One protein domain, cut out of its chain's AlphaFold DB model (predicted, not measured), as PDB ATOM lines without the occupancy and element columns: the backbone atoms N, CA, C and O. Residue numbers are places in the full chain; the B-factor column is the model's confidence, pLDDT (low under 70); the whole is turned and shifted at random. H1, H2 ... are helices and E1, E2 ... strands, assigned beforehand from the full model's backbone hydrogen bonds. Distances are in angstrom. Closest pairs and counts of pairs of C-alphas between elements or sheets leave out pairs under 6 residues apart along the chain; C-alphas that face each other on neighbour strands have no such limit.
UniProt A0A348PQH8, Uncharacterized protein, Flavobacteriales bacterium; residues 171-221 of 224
ATOM      1  N   VAL A 171     -49.416  14.499   4.009       89.81
ATOM      2  CA  VAL A 171     -48.524  15.600   3.619       89.81
ATOM      3  C   VAL A 171     -47.791  16.144   4.830       89.81
ATOM      4  O   VAL A 171     -48.359  16.318   5.902       89.81
ATOM      5  N   SER A 172     -46.495  16.395   4.661       92.12
ATOM      6  CA  SER A 172     -45.656  16.980   5.705       92.12
ATOM      7  C   SER A 172     -45.523  18.480   5.481       92.12
ATOM      8  O   SER A 172     -45.089  18.909   4.413       92.12
ATOM      9  N   VAL A 173     -45.867  19.265   6.499       94.00
ATOM     10  CA  VAL A 173     -45.652  20.713   6.534       94.00
ATOM     11  C   VAL A 173     -44.522  20.988   7.519       94.00
ATOM     12  O   VAL A 173     -44.587  20.584   8.680       94.00
ATOM     13  N   LEU A 174     -43.463  21.634   7.035       92.31
ATOM     14  CA  LEU A 174     -42.227  21.884   7.775       92.31
ATOM     15  C   LEU A 174     -41.820  23.356   7.637       92.31
ATOM     16  O   LEU A 174     -42.139  23.997   6.635       92.31
ATOM     17  N   GLY A 175     -41.051  23.857   8.607       91.19
ATOM     18  CA  GLY A 175     -40.526  25.225   8.621       91.19
ATOM     19  C   GLY A 175     -41.265  26.132   9.602       91.19
ATOM     20  O   GLY A 175     -41.775  25.660  10.615       91.19
ATOM     21  N   GLU A 176     -41.299  27.429   9.294       91.50
ATOM     22  CA  GLU A 176     -41.914  28.467  10.132       91.50
ATOM     23  C   GLU A 176     -43.443  28.480   9.956       91.50
ATOM     24  O   GLU A 176     -44.026  29.314   9.260       91.50
ATOM     25  N   VAL A 177     -44.093  27.492  10.556       93.94
ATOM     26  CA  VAL A 177     -45.550  27.360  10.658       93.94
ATOM     27  C   VAL A 177     -45.928  27.178  12.120       93.94
ATOM     28  O   VAL A 177     -45.121  26.679  12.902       93.94
ATOM     29  N   ASN A 178     -47.153  27.546  12.495       92.31
ATOM     30  CA  ASN A 178     -47.573  27.460  13.896       92.31
ATOM     31  C   ASN A 178     -47.579  26.016  14.419       92.31
ATOM     32  O   ASN A 178     -47.167  25.764  15.547       92.31
ATOM     33  N   ASN A 179     -47.995  25.059  13.587       94.19
ATOM     34  CA  ASN A 179     -47.948  23.635  13.897       94.19
ATOM     35  C   ASN A 179     -47.246  22.895  12.754       94.19
ATOM     36  O   ASN A 179     -47.827  22.639  11.702       94.19
ATOM     37  N   ALA A 180     -45.968  22.566  12.942       94.25
ATOM     38  CA  ALA A 180     -45.244  21.719  12.002       94.25
ATOM     39  C   ALA A 180     -45.604  20.251  12.252       94.25
ATOM     40  O   ALA A 180     -45.669  19.801  13.398       94.25
ATOM     41  N   GLY A 181     -45.820  19.481  11.189       94.00
ATOM     42  CA  GLY A 181     -46.264  18.103  11.348       94.00
ATOM     43  C   GLY A 181     -46.740  17.439  10.068       94.00
ATOM     44  O   GLY A 181     -46.597  17.962   8.962       94.00
ATOM     45  N   ARG A 182     -47.292  16.237  10.240       91.50
ATOM     46  CA  ARG A 182     -47.915  15.458   9.168       91.50
ATOM     47  C   ARG A 182     -49.425  15.610   9.249       91.50
ATOM     48  O   ARG A 182     -50.001  15.415  10.315       91.50
ATOM     49  N   TYR A 183     -50.036  15.900   8.112       90.50
ATOM     50  CA  TYR A 183     -51.463  16.136   7.978       90.50
ATOM     51  C   TYR A 183     -52.076  15.112   7.023       90.50
ATOM     52  O   TYR A 183     -51.554  14.938   5.916       90.50
ATOM     53  N   PRO A 184     -53.162  14.435   7.428       86.06
ATOM     54  CA  PRO A 184     -53.889  13.539   6.547       86.06
ATOM     55  C   PRO A 184     -54.667  14.329   5.494       86.06
ATOM     56  O   PRO A 184     -55.269  15.369   5.768       86.06
ATOM     57  N   ILE A 185     -54.671  13.798   4.281       83.12
ATOM     58  CA  ILE A 185     -55.407  14.290   3.131       83.12
ATOM     59  C   ILE A 185     -56.555  13.326   2.854       83.12
ATOM     60  O   ILE A 185     -56.355  12.201   2.412       83.12
ATOM     61  N   TYR A 186     -57.777  13.807   3.075       73.50
ATOM     62  CA  TYR A 186     -58.995  13.027   2.826       73.50
ATOM     63  C   TYR A 186     -59.613  13.298   1.454       73.50
ATOM     64  O   TYR A 186     -60.302  12.451   0.895       73.50
ATOM     65  N   LYS A 187     -59.407  14.502   0.913       73.31
ATOM     66  CA  LYS A 187     -59.975  14.907  -0.377       73.31
ATOM     67  C   LYS A 187     -58.978  14.643  -1.494       73.31
ATOM     68  O   LYS A 187     -57.795  14.917  -1.336       73.31
ATOM     69  N   SER A 188     -59.472  14.231  -2.656       68.69
ATOM     70  CA  SER A 188     -58.654  14.099  -3.870       68.69
ATOM     71  C   SER A 188     -58.072  15.436  -4.348       68.69
ATOM     72  O   SER A 188     -57.041  15.464  -5.013       68.69
ATOM     73  N   LYS A 189     -58.712  16.555  -3.985       75.94
ATOM     74  CA  LYS A 189     -58.282  17.918  -4.314       75.94
ATOM     75  C   LYS A 189     -58.114  18.724  -3.030       75.94
ATOM     76  O   LYS A 189     -59.108  19.065  -2.395       75.94
ATOM     77  N   ASN A 190     -56.870  19.045  -2.680       80.38
ATOM     78  CA  ASN A 190     -56.558  20.029  -1.641       80.38
ATOM     79  C   ASN A 190     -55.636  21.086  -2.216       80.38
ATOM     80  O   ASN A 190     -54.771  20.806  -3.048       80.38
ATOM     81  N   THR A 191     -55.829  22.306  -1.749       85.50
ATOM     82  CA  THR A 191     -54.955  23.422  -2.056       85.50
ATOM     83  C   THR A 191     -53.861  23.536  -1.001       85.50
ATOM     84  O   THR A 191     -53.969  23.029   0.114       85.50
ATOM     85  N   ILE A 192     -52.793  24.255  -1.339       86.94
ATOM     86  CA  ILE A 192     -51.745  24.600  -0.369       86.94
ATOM     87  C   ILE A 192     -52.337  25.428   0.782       86.94
ATOM     88  O   ILE A 192     -51.898  25.296   1.918       86.94
ATOM     89  N   PHE A 193     -53.357  26.243   0.502       87.38
ATOM     90  CA  PHE A 193     -54.044  27.036   1.516       87.38
ATOM     91  C   PHE A 193     -54.758  26.156   2.544       87.38
ATOM     92  O   PHE A 193     -54.656  26.440   3.731       87.38
ATOM     93  N   ASP A 194     -55.389  25.056   2.118       87.88
ATOM     94  CA  ASP A 194     -56.027  24.099   3.035       87.88
ATOM     95  C   ASP A 194     -55.001  23.469   3.988       87.88
ATOM     96  O   ASP A 194     -55.256  23.304   5.183       87.88
ATOM     97  N   LEU A 195     -53.809  23.157   3.472       89.56
ATOM     98  CA  LEU A 195     -52.717  22.579   4.255       89.56
ATOM     99  C   LEU A 195     -52.111  23.590   5.233       89.56
ATOM    100  O   LEU A 195     -51.908  23.261   6.399       89.56
ATOM    101  N   ILE A 196     -51.861  24.824   4.789       90.75
ATOM    102  CA  ILE A 196     -51.352  25.901   5.651       90.75
ATOM    103  C   ILE A 196     -52.373  26.236   6.742       90.75
ATOM    104  O   ILE A 196     -52.002  26.376   7.905       90.75
ATOM    105  N   ALA A 197     -53.663  26.294   6.402       89.62
ATOM    106  CA  ALA A 197     -54.729  26.507   7.374       89.62
ATOM    107  C   ALA A 197     -54.790  25.367   8.404       89.62
ATOM    108  O   ALA A 197     -54.911  25.625   9.600       89.62
ATOM    109  N   SER A 198     -54.621  24.117   7.961       90.19
ATOM    110  CA  SER A 198     -54.554  22.944   8.848       90.19
ATOM    111  C   SER A 198     -53.328  22.971   9.771       90.19
ATOM    112  O   SER A 198     -53.398  22.505  10.906       90.19
ATOM    113  N   ALA A 199     -52.223  23.569   9.317       91.69
ATOM    114  CA  ALA A 199     -51.022  23.815  10.114       91.69
ATOM    115  C   ALA A 199     -51.148  25.011  11.079       91.69
ATOM    116  O   ALA A 199     -50.220  25.311  11.828       91.69
ATOM    117  N   GLY A 200     -52.301  25.681  11.123       90.44
ATOM    118  CA  GLY A 200     -52.521  26.853  11.966       90.44
ATOM    119  C   GLY A 200     -51.930  28.142  11.399       90.44
ATOM    120  O   GLY A 200     -51.712  29.068  12.166       90.44
ATOM    121  N   ASP A 201     -51.715  28.213  10.085       90.56
ATOM    122  CA  ASP A 201     -51.085  29.317   9.352       90.56
ATOM    123  C   ASP A 201     -49.554  29.438   9.548       90.56
ATOM    124  O   ASP A 201     -48.927  28.780  10.385       90.56
ATOM    125  N   LEU A 202     -48.938  30.250   8.692       90.38
ATOM    126  CA  LEU A 202     -47.531  30.625   8.732       90.38
ATOM    127  C   LEU A 202     -47.250  31.500   9.960       90.38
ATOM    128  O   LEU A 202     -47.987  32.460  10.209       90.38
ATOM    129  N   GLY A 203     -46.151  31.216  10.665       87.94
ATOM    130  CA  GLY A 203     -45.726  31.995  11.830       87.94
ATOM    131  C   GLY A 203     -45.398  33.452  11.487       87.94
ATOM    132  O   GLY A 203     -45.219  33.825  10.324       87.94
ATOM    133  N   ASP A 204     -45.298  34.301  12.503       86.00
ATOM    134  CA  ASP A 204     -45.027  35.739  12.356       86.00
ATOM    135  C   ASP A 204     -43.722  36.012  11.587       86.00
ATOM    136  O   ASP A 204     -43.680  36.841  10.671       86.00
ATOM    137  N   TYR A 205     -42.692  35.203  11.850       86.88
ATOM    138  CA  TYR A 205     -41.377  35.287  11.208       86.88
ATOM    139  C   TYR A 205     -41.290  34.582   9.846       86.88
ATOM    140  O   TYR A 205     -40.244  34.618   9.191       86.88
ATOM    141  N   ALA A 206     -42.368  33.940   9.388       86.88
ATOM    142  CA  ALA A 206     -42.356  33.165   8.157       86.88
ATOM    143  C   ALA A 206     -42.257  34.060   6.917       86.88
ATOM    144  O   ALA A 206     -42.998  35.037   6.748       86.88
ATOM    145  N   ASN A 207     -41.403  33.672   5.968       86.44
ATOM    146  CA  ASN A 207     -41.342  34.342   4.675       86.44
ATOM    147  C   ASN A 207     -42.496  33.891   3.762       86.44
ATOM    148  O   ASN A 207     -42.370  32.953   2.978       86.44
ATOM    149  N   ARG A 208     -43.608  34.629   3.803       83.19
ATOM    150  CA  ARG A 208     -44.824  34.348   3.014       83.19
ATOM    151  C   ARG A 208     -44.642  34.495   1.498       83.19
ATOM    152  O   ARG A 208     -45.498  34.062   0.736       83.19
ATOM    153  N   SER A 209     -43.551  35.119   1.050       81.88
ATOM    154  CA  SER A 209     -43.218  35.264  -0.375       81.88
ATOM    155  C   SER A 209     -42.382  34.105  -0.922       81.88
ATOM    156  O   SER A 209     -42.198  34.022  -2.133       81.88
ATOM    157  N   SER A 210     -41.869  33.218  -0.063       84.12
ATOM    158  CA  SER A 210     -41.008  32.107  -0.468       84.12
ATOM    159  C   SER A 210     -41.472  30.808   0.180       84.12
ATOM    160  O   SER A 210     -41.076  30.467   1.290       84.12
ATOM    161  N   ILE A 211     -42.331  30.078  -0.534       86.56
ATOM    162  CA  ILE A 211     -42.847  28.771  -0.120       86.56
ATOM    163  C   ILE A 211     -42.370  27.739  -1.138       86.56
ATOM    164  O   ILE A 211     -42.570  27.911  -2.343       86.56
ATOM    165  N   LYS A 212     -41.731  26.666  -0.661       89.38
ATOM    166  CA  LYS A 212     -41.254  25.566  -1.505       89.38
ATOM    167  C   LYS A 212     -42.193  24.376  -1.382       89.38
ATOM    168  O   LYS A 212     -42.493  23.935  -0.278       89.38
ATOM    169  N   ILE A 213     -42.610  23.835  -2.521       89.00
ATOM    170  CA  ILE A 213     -43.404  22.609  -2.595       89.00
ATOM    171  C   ILE A 213     -42.492  21.521  -3.141       89.00
ATOM    172  O   ILE A 213     -41.848  21.711  -4.170       89.00
ATOM    173  N   LEU A 214     -42.427  20.402  -2.430       88.62
ATOM    174  CA  LEU A 214     -41.680  19.226  -2.844       88.62
ATOM    175  C   LEU A 214     -42.685  18.110  -3.101       88.62
ATOM    176  O   LEU A 214     -43.353  17.660  -2.171       88.62
ATOM    177  N   ARG A 215     -42.808  17.676  -4.355       86.12
ATOM    178  CA  ARG A 215     -43.544  16.458  -4.705       86.12
ATOM    179  C   ARG A 215     -42.563  15.361  -5.069       86.12
ATOM    180  O   ARG A 215     -41.452  15.629  -5.511       86.12
ATOM    181  N   GLU A 216     -42.997  14.117  -4.935       79.00
ATOM    182  CA  GLU A 216     -42.185  12.944  -5.269       79.00
ATOM    183  C   GLU A 216     -41.638  12.993  -6.706       79.00
ATOM    184  O   GLU A 216     -40.456  12.737  -6.933       79.00
ATOM    185  N   LYS A 217     -42.454  13.457  -7.665       76.50
ATOM    186  CA  LYS A 217     -42.021  13.674  -9.057       76.50
ATOM    187  C   LYS A 217     -40.900  14.707  -9.217       76.50
ATOM    188  O   LYS A 217     -40.158  14.649 -10.187       76.50
ATOM    189  N   ASP A 218     -40.776  15.645  -8.282       77.69
ATOM    190  CA  ASP A 218     -39.752  16.693  -8.320       77.69
ATOM    191  C   ASP A 218     -38.423  16.194  -7.706       77.69
ATOM    192  O   ASP A 218     -37.351  16.714  -8.016       77.69
ATOM    193  N   LEU A 219     -38.475  15.164  -6.848       73.75
ATOM    194  CA  LEU A 219     -37.300  14.525  -6.241       73.75
ATOM    195  C   LEU A 219     -36.577  13.595  -7.224       73.75
ATOM    196  O   LEU A 219     -35.348  13.553  -7.226       73.75
ATOM    197  N   SER A 220     -37.315  12.898  -8.092       62.81
ATOM    198  CA  SER A 220     -36.743  11.980  -9.091       62.81
ATOM    199  C   SER A 220     -36.041  12.680 -10.263       62.81
ATOM    200  O   SER A 220     -35.290  12.038 -10.994       62.81
ATOM    201  N   LEU A 221     -36.246  13.989 -10.439       60.22
ATOM    202  CA  LEU A 221     -35.621  14.781 -11.507       60.22
ATOM    203  C   LEU A 221     -34.270  15.398 -11.114       60.22
ATOM    204  O   LEU A 221     -33.507  15.775 -11.995       60.22
TER     205      LEU A 221
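AT A GLANCE: This is residues 171 to 221 of the 224 residues of an uncharacterized protein of Flavobacteriales bacterium (UniProt A0A348PQH8). This is a domain of little regular structure: a small hairpin of strands E1 and E2 with short helix H1 over one face, then a long loop, residues 199 to 215, leading to H2, which sticks out with residues 216 to 221. The printed part has 51 residues, with two antiparallel strands, then two helices; the class is mixed, with 18 residues in named elements. It is only just compact, close to loose: radius of gyration of the C-alphas 11.5 A, spans 32 by 26 by 17 A.

IN THESE COORDINATES: Find C-alpha 171 at (-48.524, 15.600, 3.619), where E1 begins, residues 171 to 173. E2 follows, residues 181 to 184, 10.1 A long; then H1, residues 192 to 198, 9.8 A. H2, residues 216 to 219, ends at C-alpha 219, (-37.300, 14.525, -6.241).

HOW THE PARTS SIT: In the hairpin E1 and E2, at 150 degrees, look for N 171 and O 183, 2.9 A apart. Nearest H1, the closest C-alphas are Val 173 and Leu 195, 7.7 A, and Tyr 183 and Ser 198, 7.5 A. H2 is apart from E1, E2 and H1. In H1 every O i to N i+4 pair is within hydrogen-bond range; H2 is too short for one.

THE WHOLE: The farthest C-alphas, Asp 204 and Leu 221, are 33.1 A apart. The printed part has no cut; the link H1 to H2 is long. Residues 188 and 220 to 221 have pLDDT under 70.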